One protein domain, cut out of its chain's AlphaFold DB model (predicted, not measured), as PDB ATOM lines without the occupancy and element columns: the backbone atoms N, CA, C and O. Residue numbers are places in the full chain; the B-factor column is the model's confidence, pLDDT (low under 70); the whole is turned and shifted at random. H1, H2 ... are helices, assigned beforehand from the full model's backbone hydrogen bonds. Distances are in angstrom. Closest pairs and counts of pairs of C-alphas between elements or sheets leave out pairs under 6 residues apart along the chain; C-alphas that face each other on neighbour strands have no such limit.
ATOM      1  N   ILE A   2      48.846 -38.250  -9.676       87.00
ATOM      2  CA  ILE A   2      48.849 -39.108  -8.467       87.00
ATOM      3  C   ILE A   2      49.406 -38.401  -7.223       87.00
ATOM      4  O   ILE A   2      48.747 -38.377  -6.193       87.00
ATOM      5  N   GLU A   3      50.581 -37.780  -7.314       87.56
ATOM      6  CA  GLU A   3      51.178 -37.067  -6.173       87.56
ATOM      7  C   GLU A   3      50.379 -35.825  -5.758       87.56
ATOM      8  O   GLU A   3      50.326 -35.504  -4.577       87.56
ATOM      9  N   ASN A   4      49.708 -35.158  -6.701       86.62
ATOM     10  CA  ASN A   4      48.882 -33.988  -6.396       86.62
ATOM     11  C   ASN A   4      47.586 -34.385  -5.669       86.62
ATOM     12  O   ASN A   4      47.177 -33.692  -4.747       86.62
ATOM     13  N   GLU A   5      46.956 -35.487  -6.084       90.12
ATOM     14  CA  GLU A   5      45.650 -35.929  -5.570       90.12
ATOM     15  C   GLU A   5      45.774 -36.827  -4.329       90.12
ATOM     16  O   GLU A   5      44.926 -36.800  -3.442       90.12
ATOM     17  N   PHE A   6      46.845 -37.623  -4.246       91.56
ATOM     18  CA  PHE A   6      47.030 -38.638  -3.205       91.56
ATOM     19  C   PHE A   6      48.329 -38.472  -2.398       91.56
ATOM     20  O   PHE A   6      48.626 -39.294  -1.532       91.56
ATOM     21  N   GLY A   7      49.130 -37.438  -2.670       91.62
ATOM     22  CA  GLY A   7      50.332 -37.081  -1.907       91.62
ATOM     23  C   GLY A   7      51.582 -37.924  -2.186       91.62
ATOM     24  O   GLY A   7      52.693 -37.449  -1.972       91.62
ATOM     25  N   SER A   8      51.445 -39.165  -2.661       92.25
ATOM     26  CA  SER A   8      52.584 -40.039  -2.969       92.25
ATOM     27  C   SER A   8      52.218 -41.128  -3.970       92.25
ATOM     28  O   SER A   8      51.105 -41.641  -3.949       92.25
ATOM     29  N   LEU A   9      53.174 -41.566  -4.793       92.44
ATOM     30  CA  LEU A   9      53.013 -42.766  -5.625       92.44
ATOM     31  C   LEU A   9      52.841 -44.043  -4.794       92.44
ATOM     32  O   LEU A   9      52.214 -44.992  -5.259       92.44
ATOM     33  N   ALA A  10      53.359 -44.060  -3.562       89.69
ATOM     34  CA  ALA A  10      53.291 -45.224  -2.687       89.69
ATOM     35  C   ALA A  10      51.849 -45.631  -2.366       89.69
ATOM     36  O   ALA A  10      51.615 -46.793  -2.096       89.69
ATOM     37  N   VAL A  11      50.870 -44.725  -2.451       90.56
ATOM     38  CA  VAL A  11      49.452 -45.040  -2.191       90.56
ATOM     39  C   VAL A  11      48.829 -45.974  -3.236       90.56
ATOM     40  O   VAL A  11      47.767 -46.560  -2.988       90.56
ATOM     41  N   ALA A  12      49.471 -46.095  -4.405       89.44
ATOM     42  CA  ALA A  12      48.955 -46.838  -5.535       89.44
ATOM     43  C   ALA A  12      48.728 -48.308  -5.167       89.44
ATOM     44  O   ALA A  12      49.603 -49.027  -4.681       89.44
ATOM     45  N   GLY A  13      47.503 -48.747  -5.413       87.00
ATOM     46  CA  GLY A  13      47.056 -50.120  -5.284       87.00
ATOM     47  C   GLY A  13      46.738 -50.615  -3.880       87.00
ATOM     48  O   GLY A  13      46.508 -51.810  -3.715       87.00
ATOM     49  N   HIS A  14      46.705 -49.756  -2.860       86.38
ATOM     50  CA  HIS A  14      46.264 -50.200  -1.529       86.38
ATOM     51  C   HIS A  14      45.582 -49.136  -0.667       86.38
ATOM     52  O   HIS A  14      44.800 -49.501   0.210       86.38
ATOM     53  N   HIS A  15      45.835 -47.841  -0.882       91.81
ATOM     54  CA  HIS A  15      45.169 -46.814  -0.081       91.81
ATOM     55  C   HIS A  15      43.644 -46.835  -0.332       91.81
ATOM     56  O   HIS A  15      43.235 -46.885  -1.494       91.81
ATOM     57  N   PRO A  16      42.779 -46.749   0.701       92.50
ATOM     58  CA  PRO A  16      41.328 -46.861   0.521       92.50
ATOM     59  C   PRO A  16      40.745 -45.865  -0.486       92.50
ATOM     60  O   PRO A  16      39.942 -46.254  -1.324       92.50
ATOM     61  N   ALA A  17      41.199 -44.605  -0.463       91.44
ATOM     62  CA  ALA A  17      40.754 -43.593  -1.427       91.44
ATOM     63  C   ALA A  17      41.184 -43.911  -2.872       91.44
ATOM     64  O   ALA A  17      40.445 -43.623  -3.802       91.44
ATOM     65  N   TRP A  18      42.347 -44.544  -3.066       93.38
ATOM     66  CA  TRP A  18      42.782 -45.008  -4.387       93.38
ATOM     67  C   TRP A  18      41.912 -46.173  -4.864       93.38
ATOM     68  O   TRP A  18      41.411 -46.158  -5.983       93.38
ATOM     69  N   LYS A  19      41.716 -47.181  -4.002       93.19
ATOM     70  CA  LYS A  19      40.930 -48.379  -4.331       93.19
ATOM     71  C   LYS A  19      39.450 -48.071  -4.548       93.19
ATOM     72  O   LYS A  19      38.819 -48.781  -5.319       93.19
ATOM     73  N   ALA A  20      38.912 -47.028  -3.914       92.19
ATOM     74  CA  ALA A  20      37.530 -46.595  -4.110       92.19
ATOM     75  C   ALA A  20      37.232 -46.186  -5.563       92.19
ATOM     76  O   ALA A  20      36.140 -46.473  -6.041       92.19
ATOM     77  N   ALA A  21      38.212 -45.596  -6.257       92.88
ATOM     78  CA  ALA A  21      38.074 -45.189  -7.653       92.88
ATOM     79  C   ALA A  21      38.300 -46.339  -8.651       92.88
ATOM     80  O   ALA A  21      37.870 -46.241  -9.801       92.88
ATOM     81  N   VAL A  22      38.956 -47.437  -8.236       94.06
ATOM     82  CA  VAL A  22      39.250 -48.558  -9.140       94.06
ATOM     83  C   VAL A  22      37.939 -49.207  -9.580       94.06
ATOM     84  O   VAL A  22      37.177 -49.694  -8.738       94.06
ATOM     85  N   PRO A  23      37.692 -49.312 -10.891       92.88
ATOM     86  CA  PRO A  23      36.473 -49.931 -11.336       92.88
ATOM     87  C   PRO A  23      36.460 -51.449 -11.165       92.88
ATOM     88  O   PRO A  23      37.493 -52.120 -11.229       92.88
ATOM     89  N   ARG A  24      35.256 -51.989 -10.961       92.88
ATOM     90  CA  ARG A  24      35.019 -53.407 -10.693       92.88
ATOM     91  C   ARG A  24      33.673 -53.863 -11.237       92.88
ATOM     92  O   ARG A  24      32.717 -53.087 -11.252       92.88
ATOM     93  N   ASP A  25      33.593 -55.134 -11.604       92.00
ATOM     94  CA  ASP A  25      32.331 -55.755 -11.986       92.00
ATOM     95  C   ASP A  25      31.455 -56.031 -10.754       92.00
ATOM     96  O   ASP A  25      31.932 -56.291  -9.644       92.00
ATOM     97  N   ASN A  26      30.135 -55.989 -10.932       91.75
ATOM     98  CA  ASN A  26      29.209 -56.264  -9.837       91.75
ATOM     99  C   ASN A  26      29.379 -57.701  -9.325       91.75
ATOM    100  O   ASN A  26      29.222 -58.667 -10.069       91.75
ATOM    101  N   GLY A  27      29.654 -57.835  -8.026       91.56
ATOM    102  CA  GLY A  27      29.837 -59.130  -7.367       91.56
ATOM    103  C   GLY A  27      31.225 -59.755  -7.545       91.56
ATOM    104  O   GLY A  27      31.455 -60.835  -7.003       91.56
ATOM    105  N   SER A  28      32.162 -59.103  -8.245       94.00
ATOM    106  CA  SER A  28      33.537 -59.598  -8.353       94.00
ATOM    107  C   SER A  28      34.297 -59.424  -7.033       94.00
ATOM    108  O   SER A  28      34.199 -58.397  -6.353       94.00
ATOM    109  N   SER A  29      35.113 -60.416  -6.671       93.19
ATOM    110  CA  SER A  29      36.055 -60.317  -5.545       93.19
ATOM    111  C   SER A  29      37.354 -59.581  -5.901       93.19
ATOM    112  O   SER A  29      38.176 -59.359  -5.020       93.19
ATOM    113  N   TRP A  30      37.531 -59.241  -7.178       94.38
ATOM    114  CA  TRP A  30      38.690 -58.579  -7.779       94.38
ATOM    115  C   TRP A  30      38.249 -57.297  -8.498       94.38
ATOM    116  O   TRP A  30      37.056 -57.106  -8.753       94.38
ATOM    117  N   ASP A  31      39.189 -56.422  -8.831       95.00
ATOM    118  CA  ASP A  31      38.942 -55.189  -9.584       95.00
ATOM    119  C   ASP A  31      39.867 -55.059 -10.808       95.00
ATOM    120  O   ASP A  31      40.717 -55.914 -11.064       95.00
ATOM    121  N   PHE A  32      39.692 -54.024 -11.635       94.31
ATOM    122  CA  PHE A  32      40.493 -53.891 -12.861       94.31
ATOM    123  C   PHE A  32      41.972 -53.587 -12.617       94.31
ATOM    124  O   PHE A  32      42.776 -53.684 -13.547       94.31
ATOM    125  N   GLU A  33      42.360 -53.286 -11.379       94.56
ATOM    126  CA  GLU A  33      43.762 -53.286 -10.997       94.56
ATOM    127  C   GLU A  33      44.336 -54.701 -10.988       94.56
ATOM    128  O   GLU A  33      45.386 -54.922 -11.581       94.56
ATOM    129  N   ASP A  34      43.607 -55.662 -10.414       95.81
ATOM    130  CA  ASP A  34      44.003 -57.073 -10.408       95.81
ATOM    131  C   ASP A  34      44.120 -57.627 -11.839       95.81
ATOM    132  O   ASP A  34      45.040 -58.387 -12.146       95.81
ATOM    133  N   VAL A  35      43.224 -57.212 -12.745       95.69
ATOM    134  CA  VAL A  35      43.293 -57.582 -14.173       95.69
ATOM    135  C   VAL A  35      44.541 -57.004 -14.830       95.69
ATOM    136  O   VAL A  35      45.253 -57.705 -15.548       95.69
ATOM    137  N   ARG A  36      44.837 -55.725 -14.591       96.44
ATOM    138  CA  ARG A  36      46.052 -55.104 -15.121       96.44
ATOM    139  C   ARG A  36      47.304 -55.783 -14.569       96.44
ATOM    140  O   ARG A  36      48.227 -56.039 -15.333       96.44
ATOM    141  N   ASP A  37      47.327 -56.100 -13.282       97.19
ATOM    142  CA  ASP A  37      48.453 -56.759 -12.622       97.19
ATOM    143  C   ASP A  37      48.663 -58.192 -13.147       97.19
ATOM    144  O   ASP A  37      49.804 -58.625 -13.319       97.19
ATOM    145  N   HIS A  38      47.587 -58.899 -13.515       97.44
ATOM    146  CA  HIS A  38      47.681 -60.151 -14.268       97.44
ATOM    147  C   HIS A  38      48.424 -59.963 -15.601       97.44
ATOM    148  O   HIS A  38      49.336 -60.734 -15.908       97.44
ATOM    149  N   TYR A  39      48.094 -58.922 -16.374       97.75
ATOM    150  CA  TYR A  39      48.804 -58.623 -17.623       97.75
ATOM    151  C   TYR A  39      50.234 -58.135 -17.398       97.75
ATOM    152  O   TYR A  39      51.099 -58.438 -18.215       97.75
ATOM    153  N   VAL A  40      50.525 -57.445 -16.291       98.38
ATOM    154  CA  VAL A  40      51.908 -57.106 -15.925       98.38
ATOM    155  C   VAL A  40      52.748 -58.377 -15.806       98.38
ATOM    156  O   VAL A  40      53.817 -58.465 -16.411       98.38
ATOM    157  N   HIS A  41      52.232 -59.385 -15.102       97.94
ATOM    158  CA  HIS A  41      52.899 -60.676 -14.989       97.94
ATOM    159  C   HIS A  41      53.003 -61.394 -16.340       97.94
ATOM    160  O   HIS A  41      54.091 -61.813 -16.730       97.94
ATOM    161  N   ALA A  42      51.898 -61.499 -17.082       97.69
ATOM    162  CA  ALA A  42      51.859 -62.236 -18.345       97.69
ATOM    163  C   ALA A  42      52.768 -61.632 -19.433       97.69
ATOM    164  O   ALA A  42      53.373 -62.374 -20.204       97.69
ATOM    165  N   LEU A  43      52.868 -60.300 -19.498       97.25
ATOM    166  CA  LEU A  43      53.613 -59.592 -20.543       97.25
ATOM    167  C   LEU A  43      55.070 -59.329 -20.159       97.25
ATOM    168  O   LEU A  43      55.953 -59.452 -21.004       97.25
ATOM    169  N   PHE A  44      55.335 -58.947 -18.908       97.31
ATOM    170  CA  PHE A  44      56.669 -58.512 -18.481       97.31
ATOM    171  C   PHE A  44      57.394 -59.531 -17.599       97.31
ATOM    172  O   PHE A  44      58.588 -59.372 -17.365       97.31
ATOM    173  N   GLY A  45      56.706 -60.575 -17.126       96.62
ATOM    174  CA  GLY A  45      57.271 -61.577 -16.217       96.62
ATOM    175  C   GLY A  45      57.517 -61.061 -14.795       96.62
ATOM    176  O   GLY A  45      58.211 -61.716 -14.025       96.62
ATOM    177  N   GLU A  46      56.972 -59.894 -14.449       97.31
ATOM    178  CA  GLU A  46      57.171 -59.222 -13.160       97.31
ATOM    179  C   GLU A  46      56.029 -59.560 -12.189       97.31
ATOM    180  O   GLU A  46      54.864 -59.621 -12.589       97.31
ATOM    181  N   ASP A  47      56.330 -59.740 -10.900       97.00
ATOM    182  CA  ASP A  47      55.292 -59.787  -9.864       97.00
ATOM    183  C   ASP A  47      54.895 -58.355  -9.480       97.00
ATOM    184  O   ASP A  47      55.623 -57.635  -8.789       97.00
ATOM    185  N   ALA A  48      53.707 -57.933  -9.920       96.06
ATOM    186  CA  ALA A  48      53.193 -56.592  -9.667       96.06
ATOM    187  C   ALA A  48      53.124 -56.248  -8.166       96.06
ATOM    188  O   ALA A  48      53.341 -55.094  -7.789       96.06
ATOM    189  N   ARG A  49      52.877 -57.231  -7.287       93.94
ATOM    190  CA  ARG A  49      52.796 -57.003  -5.838       93.94
ATOM    191  C   ARG A  49      54.166 -56.706  -5.249       93.94
ATOM    192  O   ARG A  49      54.268 -55.778  -4.446       93.94
ATOM    193  N   GLU A  50      55.187 -57.465  -5.643       95.62
ATOM    194  CA  GLU A  50      56.567 -57.258  -5.188       95.62
ATOM    195  C   GLU A  50      57.135 -55.936  -5.713       95.62
ATOM    196  O   GLU A  50      57.722 -55.154  -4.954       95.62
ATOM    197  N   VAL A  51      56.907 -55.638  -6.997       96.00
ATOM    198  CA  VAL A  51      57.371 -54.386  -7.606       96.00
ATOM    199  C   VAL A  51      56.676 -53.189  -6.969       96.00
ATOM    200  O   VAL A  51      57.340 -52.219  -6.634       96.00
ATOM    201  N   ARG A  52      55.371 -53.255  -6.698       95.06
ATOM    202  CA  ARG A  52      54.648 -52.172  -6.010       95.06
ATOM    203  C   ARG A  52      55.239 -51.837  -4.643       95.06
ATOM    204  O   ARG A  52      55.242 -50.672  -4.262       95.06
ATOM    205  N   TRP A  53      55.713 -52.838  -3.902       91.38
ATOM    206  CA  TRP A  53      56.332 -52.626  -2.591       91.38
ATOM    207  C   TRP A  53      57.725 -51.998  -2.695       91.38
ATOM    208  O   TRP A  53      58.089 -51.151  -1.882       91.38
ATOM    209  N   SER A  54      58.514 -52.431  -3.677       94.81
ATOM    210  CA  SER A  54      59.923 -52.046  -3.807       94.81
ATOM    211  C   SER A  54      60.141 -50.777  -4.637       94.81
ATOM    212  O   SER A  54      61.051 -50.005  -4.340       94.81
ATOM    213  N   ASP A  55      59.314 -50.556  -5.657       95.62
ATOM    214  CA  ASP A  55      59.408 -49.474  -6.640       95.62
ATOM    215  C   ASP A  55      57.996 -49.106  -7.173       95.62
ATOM    216  O   ASP A  55      57.567 -49.574  -8.237       95.62
ATOM    217  N   PRO A  56      57.234 -48.265  -6.439       95.25
ATOM    218  CA  PRO A  56      55.884 -47.854  -6.838       95.25
ATOM    219  C   PRO A  56      55.817 -47.146  -8.201       95.25
ATOM    220  O   PRO A  56      54.809 -47.252  -8.901       95.25
ATOM    221  N   GLU A  57      56.878 -46.430  -8.592       95.25
ATOM    222  CA  GLU A  57      56.967 -45.775  -9.902       95.25
ATOM    223  C   GLU A  57      57.012 -46.823 -11.017       95.25
ATOM    224  O   GLU A  57      56.185 -46.782 -11.933       95.25
ATOM    225  N   ARG A  58      57.894 -47.823 -10.888       96.31
ATOM    226  CA  ARG A  58      57.963 -48.935 -11.840       96.31
ATOM    227  C   ARG A  58      56.664 -49.726 -11.901       96.31
ATOM    228  O   ARG A  58      56.248 -50.082 -12.999       96.31
ATOM    229  N   TYR A  59      56.022 -49.999 -10.767       97.50
ATOM    230  CA  TYR A  59      54.725 -50.686 -10.746       97.50
ATOM    231  C   TYR A  59      53.684 -49.948 -11.595       97.50
ATOM    232  O   TYR A  59      53.027 -50.548 -12.449       97.50
ATOM    233  N   LEU A  60      53.584 -48.627 -11.423       96.81
ATOM    234  CA  LEU A  60      52.669 -47.807 -12.208       96.81
ATOM    235  C   LEU A  60      53.045 -47.781 -13.694       96.81
ATOM    236  O   LEU A  60      52.156 -47.798 -14.545       96.81
ATOM    237  N   ASP A  61      54.334 -47.754 -14.028       97.62
ATOM    238  CA  ASP A  61      54.778 -47.773 -15.422       97.62
ATOM    239  C   ASP A  61      54.546 -49.113 -16.113       97.62
ATOM    240  O   ASP A  61      54.098 -49.123 -17.258       97.62
ATOM    241  N   LEU A  62      54.782 -50.231 -15.423       98.31
ATOM    242  CA  LEU A  62      54.436 -51.567 -15.908       98.31
ATOM    243  C   LEU A  62      52.932 -51.673 -16.150       98.31
ATOM    244  O   LEU A  62      52.509 -52.140 -17.204       98.31
ATOM    245  N   GLY A  63      52.120 -51.175 -15.214       97.75
ATOM    246  CA  GLY A  63      50.672 -51.141 -15.370       97.75
ATOM    247  C   GLY A  63      50.232 -50.315 -16.582       97.75
ATOM    248  O   GLY A  63      49.399 -50.761 -17.368       97.75
ATOM    249  N   ARG A  64      50.810 -49.126 -16.776       97.88
ATOM    250  CA  ARG A  64      50.543 -48.279 -17.952       97.88
ATOM    251  C   ARG A  64      50.969 -48.955 -19.252       97.88
ATOM    252  O   ARG A  64      50.198 -48.950 -20.204       97.88
ATOM    253  N   ALA A  65      52.151 -49.566 -19.271       98.38
ATOM    254  CA  ALA A  65      52.672 -50.295 -20.418       98.38
ATOM    255  C   ALA A  65      51.812 -51.520 -20.768       98.38
ATOM    256  O   ALA A  65      51.545 -51.741 -21.943       98.38
ATOM    257  N   ALA A  66      51.311 -52.261 -19.774       98.25
ATOM    258  CA  ALA A  66      50.392 -53.382 -19.992       98.25
ATOM    259  C   ALA A  66      49.101 -52.927 -20.690       98.25
ATOM    260  O   ALA A  66      48.636 -53.569 -21.629       98.25
ATOM    261  N   VAL A  67      48.544 -51.785 -20.273       97.19
ATOM    262  CA  VAL A  67      47.363 -51.203 -20.928       97.19
ATOM    263  C   VAL A  67      47.708 -50.702 -22.334       97.19
ATOM    264  O   VAL A  67      46.930 -50.919 -23.259       97.19
ATOM    265  N   CYS A  68      48.874 -50.072 -22.527       97.94
ATOM    266  CA  CYS A  68      49.355 -49.695 -23.857       97.94
ATOM    267  C   CYS A  68      49.470 -50.902 -24.792       97.94
ATOM    268  O   CYS A  68      49.052 -50.795 -25.940       97.94
ATOM    269  N   GLU A  69      49.995 -52.028 -24.306       97.12
ATOM    270  CA  GLU A  69      50.104 -53.264 -25.079       97.12
ATOM    271  C   GLU A  69      48.722 -53.795 -25.452       97.12
ATOM    272  O   GLU A  69      48.447 -53.989 -26.630       97.12
ATOM    273  N   ALA A  70      47.803 -53.909 -24.486       95.81
ATOM    274  CA  ALA A  70      46.438 -54.352 -24.760       95.81
ATOM    275  C   ALA A  70      45.747 -53.486 -25.831       95.81
ATOM    276  O   ALA A  70      45.110 -54.020 -26.742       95.81
ATOM    277  N   PHE A  71      45.912 -52.159 -25.767       96.81
ATOM    278  CA  PHE A  71      45.412 -51.242 -26.794       96.81
ATOM    279  C   PHE A  71      46.093 -51.467 -28.147       96.81
ATOM    280  O   PHE A  71      45.401 -51.570 -29.158       96.81
ATOM    281  N   ALA A  72      47.426 -51.546 -28.175       95.94
ATOM    282  CA  ALA A  72      48.199 -51.684 -29.404       95.94
ATOM    283  C   ALA A  72      47.891 -53.005 -30.116       95.94
ATOM    284  O   ALA A  72      47.609 -52.993 -31.313       95.94
ATOM    285  N   SER A  73      47.872 -54.126 -29.389       94.50
ATOM    286  CA  SER A  73      47.560 -55.438 -29.961       94.50
ATOM    287  C   SER A  73      46.112 -55.499 -30.456       94.50
ATOM    288  O   SER A  73      45.865 -55.973 -31.562       94.50
ATOM    289  N   THR A  74      45.154 -54.987 -29.674       95.62
ATOM    290  CA  THR A  74      43.724 -55.051 -30.026       95.62
ATOM    291  C   THR A  74      43.401 -54.170 -31.227       95.62
ATOM    292  O   THR A  74      42.845 -54.650 -32.211       95.62
ATOM    293  N   LEU A  75      43.772 -52.886 -31.175       95.56
ATOM    294  CA  LEU A  75      43.493 -51.943 -32.261       95.56
ATOM    295  C   LEU A  75      44.316 -52.275 -33.507       95.56
ATOM    296  O   LEU A  75      43.793 -52.184 -34.613       95.56
ATOM    297  N   GLY A  76      45.568 -52.711 -33.334       94.00
ATOM    298  CA  GLY A  76      46.409 -53.171 -34.433       94.00
ATOM    299  C   GLY A  76      45.810 -54.377 -35.155       94.00
ATOM    300  O   GLY A  76      45.801 -54.399 -36.380       94.00
ATOM    301  N   TYR A  77      45.250 -55.349 -34.424       94.25
ATOM    302  CA  TYR A  77      44.565 -56.489 -35.035       94.25
ATOM    303  C   TYR A  77      43.236 -56.090 -35.687       94.25
ATOM    304  O   TYR A  77      42.984 -56.451 -36.832       94.25
ATOM    305  N   TRP A  78      42.383 -55.326 -34.997       95.75
ATOM    306  CA  TRP A  78      41.080 -54.914 -35.530       95.75
ATOM    307  C   TRP A  78      41.187 -54.025 -36.767       95.75
ATOM    308  O   TRP A  78      40.344 -54.133 -37.647       95.75
ATOM    309  N   ARG A  79      42.234 -53.208 -36.896       94.94
ATOM    310  CA  ARG A  79      42.443 -52.402 -38.106       94.94
ATOM    311  C   ARG A  79      43.002 -53.183 -39.296       94.94
ATOM    312  O   ARG A  79      43.109 -52.613 -40.378       94.94
ATOM    313  N   ARG A  80      43.360 -54.463 -39.139       94.00
ATOM    314  CA  ARG A  80      43.824 -55.255 -40.282       94.00
ATOM    315  C   ARG A  80      42.715 -55.393 -41.334       94.00
ATOM    316  O   ARG A  80      41.563 -55.619 -40.960       94.00
ATOM    317  N   PRO A  81      43.055 -55.387 -42.635       92.44
ATOM    318  CA  PRO A  81      42.072 -55.560 -43.710       92.44
ATOM    319  C   PRO A  81      41.288 -56.881 -43.644       92.44
ATOM    320  O   PRO A  81      40.177 -56.978 -44.156       92.44
ATOM    321  N   ASP A  82      41.857 -57.913 -43.018       94.00
ATOM    322  CA  ASP A  82      41.271 -59.250 -42.883       94.00
ATOM    323  C   ASP A  82      40.612 -59.517 -41.517       94.00
ATOM    324  O   ASP A  82      40.068 -60.603 -41.303       94.00
ATOM    325  N   SER A  83      40.586 -58.532 -40.609       94.44
ATOM    326  CA  SER A  83      39.994 -58.673 -39.270       94.44
ATOM    327  C   SER A  83      38.464 -58.794 -39.287       94.44
ATOM    328  O   SER A  83      37.873 -59.321 -38.341       94.44
ATOM    329  N   ARG A  84      37.823 -58.292 -40.358       91.69
ATOM    330  CA  ARG A  84      36.368 -58.067 -40.481       91.69
ATOM    331  C   ARG A  84      35.784 -57.112 -39.428       91.69
ATOM    332  O   ARG A  84      34.578 -57.130 -39.194       91.69
ATOM    333  N   CYS A  85      36.619 -56.324 -38.756       95.12
ATOM    334  CA  CYS A  85      36.190 -55.332 -37.779       95.12
ATOM    335  C   CYS A  85      36.058 -53.958 -38.451       95.12
ATOM    336  O   CYS A  85      37.055 -53.336 -38.794       95.12
ATOM    337  N   ASP A  86      34.823 -53.472 -38.590       91.56
ATOM    338  CA  ASP A  86      34.516 -52.196 -39.263       91.56
ATOM    339  C   ASP A  86      34.492 -50.982 -38.311       91.56
ATOM    340  O   ASP A  86      34.023 -49.900 -38.666       91.56
ATOM    341  N   GLY A  87      34.956 -51.142 -37.069       92.31
ATOM    342  CA  GLY A  87      35.023 -50.039 -36.115       92.31
ATOM    343  C   GLY A  87      35.322 -50.465 -34.684       92.31
ATOM    344  O   GLY A  87      34.946 -51.548 -34.238       92.31
ATOM    345  N   ALA A  88      35.965 -49.566 -33.939       93.38
ATOM    346  CA  ALA A  88      36.321 -49.758 -32.540       93.38
ATOM    347  C   ALA A  88      35.901 -48.541 -31.708       93.38
ATOM    348  O   ALA A  88      36.257 -47.406 -32.020       93.38
ATOM    349  N   LEU A  89      35.168 -48.777 -30.619       93.31
ATOM    350  CA  LEU A  89      34.786 -47.745 -29.655       93.31
ATOM    351  C   LEU A  89      35.446 -48.048 -28.312       93.31
ATOM    352  O   LEU A  89      35.240 -49.113 -27.737       93.31
ATOM    353  N   THR A  90      36.241 -47.102 -27.811       90.94
ATOM    354  CA  THR A  90      36.922 -47.244 -26.518       90.94
ATOM    355  C   THR A  90      36.043 -46.698 -25.399       90.94
ATOM    356  O   THR A  90      35.728 -45.507 -25.378       90.94
ATOM    357  N   LEU A  91      35.688 -47.552 -24.437       88.62
ATOM    358  CA  LEU A  91      35.131 -47.122 -23.158       88.62
ATOM    359  C   LEU A  91      36.283 -47.003 -22.137       88.62
ATOM    360  O   LEU A  91      36.963 -47.992 -21.891       88.62
ATOM    361  N   ALA A  92      36.568 -45.848 -21.536       91.88
ATOM    362  CA  ALA A  92      35.886 -44.554 -21.645       91.88
ATOM    363  C   ALA A  92      36.837 -43.442 -22.114       91.88
ATOM    364  O   ALA A  92      38.058 -43.576 -22.061       91.88
ATOM    365  N   LEU A  93      36.279 -42.306 -22.544       94.75
ATOM    366  CA  LEU A  93      37.094 -41.141 -22.895       94.75
ATOM    367  C   LEU A  93      37.793 -40.549 -21.662       94.75
ATOM    368  O   LEU A  93      38.984 -40.264 -21.721       94.75
ATOM    369  N   ARG A  94      37.070 -40.365 -20.550       95.62
ATOM    370  CA  ARG A  94      37.549 -39.662 -19.352       95.62
ATOM    371  C   ARG A  94      37.135 -40.389 -18.075       95.62
ATOM    372  O   ARG A  94      36.046 -40.958 -18.033       95.62
ATOM    373  N   ASP A  95      37.979 -40.338 -17.046       94.88
ATOM    374  CA  ASP A  95      37.591 -40.757 -15.694       94.88
ATOM    375  C   ASP A  95      36.543 -39.828 -15.075       94.88
ATOM    376  O   ASP A  95      36.447 -38.647 -15.416       94.88
ATOM    377  N   LEU A  96      35.788 -40.367 -14.119       92.00
ATOM    378  CA  LEU A  96      34.747 -39.634 -13.399       92.00
ATOM    379  C   LEU A  96      35.270 -38.929 -12.139       92.00
ATOM    380  O   LEU A  96      34.675 -37.945 -11.710       92.00
ATOM    381  N   GLU A  97      36.371 -39.409 -11.561       93.00
ATOM    382  CA  GLU A  97      36.955 -38.882 -10.328       93.00
ATOM    383  C   GLU A  97      38.483 -39.079 -10.296       93.00
ATOM    384  O   GLU A  97      39.019 -39.842 -11.109       93.00
ATOM    385  N   PRO A  98      39.210 -38.398  -9.389       92.94
ATOM    386  CA  PRO A  98      40.636 -38.626  -9.203       92.94
ATOM    387  C   PRO A  98      40.948 -40.078  -8.838       92.94
ATOM    388  O   PRO A  98      40.429 -40.604  -7.858       92.94
ATOM    389  N   GLY A  99      41.851 -40.709  -9.591       90.88
ATOM    390  CA  GLY A  99      42.298 -42.070  -9.312       90.88
ATOM    391  C   GLY A  99      42.483 -42.931 -10.559       90.88
ATOM    392  O   GLY A  99      42.547 -42.418 -11.680       90.88
ATOM    393  N   PRO A 100      42.639 -44.250 -10.374       91.44
ATOM    394  CA  PRO A 100      42.591 -45.218 -11.460       91.44
ATOM    395  C   PRO A 100      41.161 -45.341 -11.995       91.44
ATOM    396  O   PRO A 100      40.261 -45.711 -11.261       91.44
ATOM    397  N   GLY A 101      40.960 -45.101 -13.287       91.81
ATOM    398  CA  GLY A 101      39.673 -45.301 -13.952       91.81
ATOM    399  C   GLY A 101      39.828 -45.762 -15.401       91.81
ATOM    400  O   GLY A 101      40.951 -45.900 -15.902       91.81
ATOM    401  N   TRP A 102      38.699 -46.000 -16.073       91.12
ATOM    402  CA  TRP A 102      38.629 -46.481 -17.463       91.12
ATOM    403  C   TRP A 102      39.031 -45.458 -18.527       91.12
ATOM    404  O   TRP A 102      39.196 -45.821 -19.690       91.12
ATOM    405  N   GLY A 103      39.116 -44.180 -18.169       95.06
ATOM    406  CA  GLY A 103      39.376 -43.103 -19.108       95.06
ATOM    407  C   GLY A 103      40.733 -43.253 -19.785       95.06
ATOM    408  O   GLY A 103      41.737 -43.481 -19.107       95.06
ATOM    409  N   VAL A 104      40.802 -43.055 -21.102       96.75
ATOM    410  CA  VAL A 104      42.084 -42.772 -21.778       96.75
ATOM    411  C   VAL A 104      42.623 -41.386 -21.409       96.75
ATOM    412  O   VAL A 104      43.827 -41.150 -21.496       96.75
ATOM    413  N   LEU A 105      41.749 -40.498 -20.934       96.62
ATOM    414  CA  LEU A 105      42.076 -39.258 -20.240       96.62
ATOM    415  C   LEU A 105      41.789 -39.411 -18.739       96.62
ATOM    416  O   LEU A 105      40.839 -40.094 -18.347       96.62
ATOM    417  N   ASP A 106      42.583 -38.756 -17.898       95.06
ATOM    418  CA  ASP A 106      42.277 -38.643 -16.471       95.06
ATOM    419  C   ASP A 106      41.087 -37.704 -16.212       95.06
ATOM    420  O   ASP A 106      40.581 -37.049 -17.124       95.06
ATOM    421  N   TRP A 107      40.636 -37.619 -14.961       94.62
ATOM    422  CA  TRP A 107      39.475 -36.810 -14.569       94.62
ATOM    423  C   TRP A 107      39.596 -35.319 -14.950       94.62
ATOM    424  O   TRP A 107      38.595 -34.662 -15.247       94.62
ATOM    425  N   SER A 108      40.824 -34.789 -15.003       93.19
ATOM    426  CA  SER A 108      41.118 -33.407 -15.403       93.19
ATOM    427  C   SER A 108      41.119 -33.214 -16.927       93.19
ATOM    428  O   SER A 108      41.062 -32.087 -17.420       93.19
ATOM    429  N   GLY A 109      41.124 -34.312 -17.687       93.56
ATOM    430  CA  GLY A 109      41.234 -34.329 -19.141       93.56
ATOM    431  C   GLY A 109      42.657 -34.499 -19.660       93.56
ATOM    432  O   GLY A 109      42.854 -34.363 -20.865       93.56
ATOM    433  N   SER A 110      43.630 -34.793 -18.795       93.50
ATOM    434  CA  SER A 110      45.017 -35.006 -19.211       93.50
ATOM    435  C   SER A 110      45.195 -36.414 -19.801       93.50
ATOM    436  O   SER A 110      44.664 -37.377 -19.240       93.50
ATOM    437  N   PRO A 111      45.951 -36.582 -20.899       96.06
ATOM    438  CA  PRO A 111      46.235 -37.891 -21.482       96.06
ATOM    439  C   PRO A 111      46.855 -38.900 -20.510       96.06
ATOM    440  O   PRO A 111      47.883 -38.631 -19.882       96.06
ATOM    441  N   LYS A 112      46.292 -40.111 -20.451       97.00
ATOM    442  CA  LYS A 112      46.971 -41.284 -19.884       97.00
ATOM    443  C   LYS A 112      47.767 -42.018 -20.961       97.00
ATOM    444  O   LYS A 112      47.579 -41.805 -22.151       97.00
ATOM    445  N   ALA A 113      48.614 -42.955 -20.546       97.75
ATOM    446  CA  ALA A 113      49.419 -43.787 -21.443       97.75
ATOM    447  C   ALA A 113      48.665 -44.370 -22.671       97.75
ATOM    448  O   ALA A 113      49.145 -44.178 -23.792       97.75
ATOM    449  N   PRO A 114      47.473 -44.997 -22.538       96.88
ATOM    450  CA  PRO A 114      46.748 -45.533 -23.697       96.88
ATOM    451  C   PRO A 114      46.248 -44.476 -24.690       96.88
ATOM    452  O   PRO A 114      46.035 -44.820 -25.850       96.88
ATOM    453  N   TRP A 115      46.107 -43.201 -24.299       97.75
ATOM    454  CA  TRP A 115      45.735 -42.124 -25.227       97.75
ATOM    455  C   TRP A 115      46.704 -42.033 -26.404       97.75
ATOM    456  O   TRP A 115      46.285 -41.910 -27.550       97.75
ATOM    457  N   PHE A 116      48.005 -42.131 -26.131       98.06
ATOM    458  CA  PHE A 116      49.031 -42.011 -27.162       98.06
ATOM    459  C   PHE A 116      49.011 -43.201 -28.126       98.06
ATOM    460  O   PHE A 116      49.179 -43.029 -29.331       98.06
ATOM    461  N   VAL A 117      48.727 -44.405 -27.618       96.94
ATOM    462  CA  VAL A 117      48.542 -45.602 -28.455       96.94
ATOM    463  C   VAL A 117      47.296 -45.466 -29.324       96.94
ATOM    464  O   VAL A 117      47.371 -45.705 -30.528       96.94
ATOM    465  N   LEU A 118      46.174 -45.037 -28.739       96.44
ATOM    466  CA  LEU A 118      44.928 -44.797 -29.464       96.44
ATOM    467  C   LEU A 118      45.127 -43.744 -30.559       96.44
ATOM    468  O   LEU A 118      44.735 -43.969 -31.696       96.44
ATOM    469  N   ARG A 119      45.806 -42.633 -30.248       96.19
ATOM    470  CA  ARG A 119      46.104 -41.562 -31.203       96.19
ATOM    471  C   ARG A 119      46.936 -42.053 -32.388       96.19
ATOM    472  O   ARG A 119      46.614 -41.713 -33.519       96.19
ATOM    473  N   ARG A 120      47.982 -42.854 -32.145       96.44
ATOM    474  CA  ARG A 120      48.779 -43.470 -33.224       96.44
ATOM    475  C   ARG A 120      47.947 -44.460 -34.039       96.44
ATOM    476  O   ARG A 120      48.002 -44.439 -35.260       96.44
ATOM    477  N   SER A 121      47.140 -45.276 -33.364       94.31
ATOM    478  CA  SER A 121      46.291 -46.285 -34.007       94.31
ATOM    479  C   SER A 121      45.145 -45.674 -34.812       94.31
ATOM    480  O   SER A 121      44.658 -46.328 -35.722       94.31
ATOM    481  N   ALA A 122      44.717 -44.452 -34.497       94.25
ATOM    482  CA  ALA A 122      43.623 -43.747 -35.164       94.25
ATOM    483  C   ALA A 122      44.093 -42.811 -36.292       94.25
ATOM    484  O   ALA A 122      43.303 -42.004 -36.784       94.25
ATOM    485  N   LYS A 123      45.372 -42.867 -36.692       96.94
ATOM    486  CA  LYS A 123      45.835 -42.117 -37.862       96.94
ATOM    487  C   LYS A 123      45.102 -42.614 -39.121       96.94
ATOM    488  O   LYS A 123      45.060 -43.831 -39.340       96.94
TER     489      LYS A 123
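What this domain is: This is residues 2 to 123 of the 340 residues of the protein "Beta-mannosidase" of Rhodococcus erythropolis (UniProt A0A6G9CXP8). A long helix, H5, is the spine: H6 runs side by side with it, H3 crosses it, H4 folds back on its residues 58 to 60, and residues 25 to 30 stick out. The 122 printed residues, with six named helices, H1 to H6, and no named strand, are all helix in class and compact: radius of gyration of the C-alphas 15.1 A, spans 45 by 32 by 30 A.

How they stand to each other: H1, residues 2 to 6, and H2, residues 16 to 21, are close but not clearly touching; their closest C-alphas, of Phe 6 and Trp 18, are 7.7 A apart. H3, residues 32 to 44, touches H5, residues 56 to 78, about perpendicular at 83 degrees; closest C-alphas Val 40 and Ala 66, 5.7 A. H4, residues 48 to 54, forms a hairpin with H5; closest C-alphas Arg 52 and Tyr 59, 5.0 A. H6, residues 113 to 121, touches H5 the same way at a shallow tilt of 23 degrees; closest C-alphas Cys 68 and Pro 114, 4.9 A. Every O i to N i+4 pair is within hydrogen-bond range in H1, H3, H4 and H5, 1 of 2 in H2, 4 of 5 in H6.

Where its parts are: H1 begins at C-alpha 2 (48.849, -39.108, -8.467); H6 ends at C-alpha 121 (46.291, -46.285, -34.007). H5 is 33.0 A long from first to last C-alpha.

The domain as a whole: The printed part has no cut; residues 79 to 112 are a long link. No printed residue is under pLDDT 70.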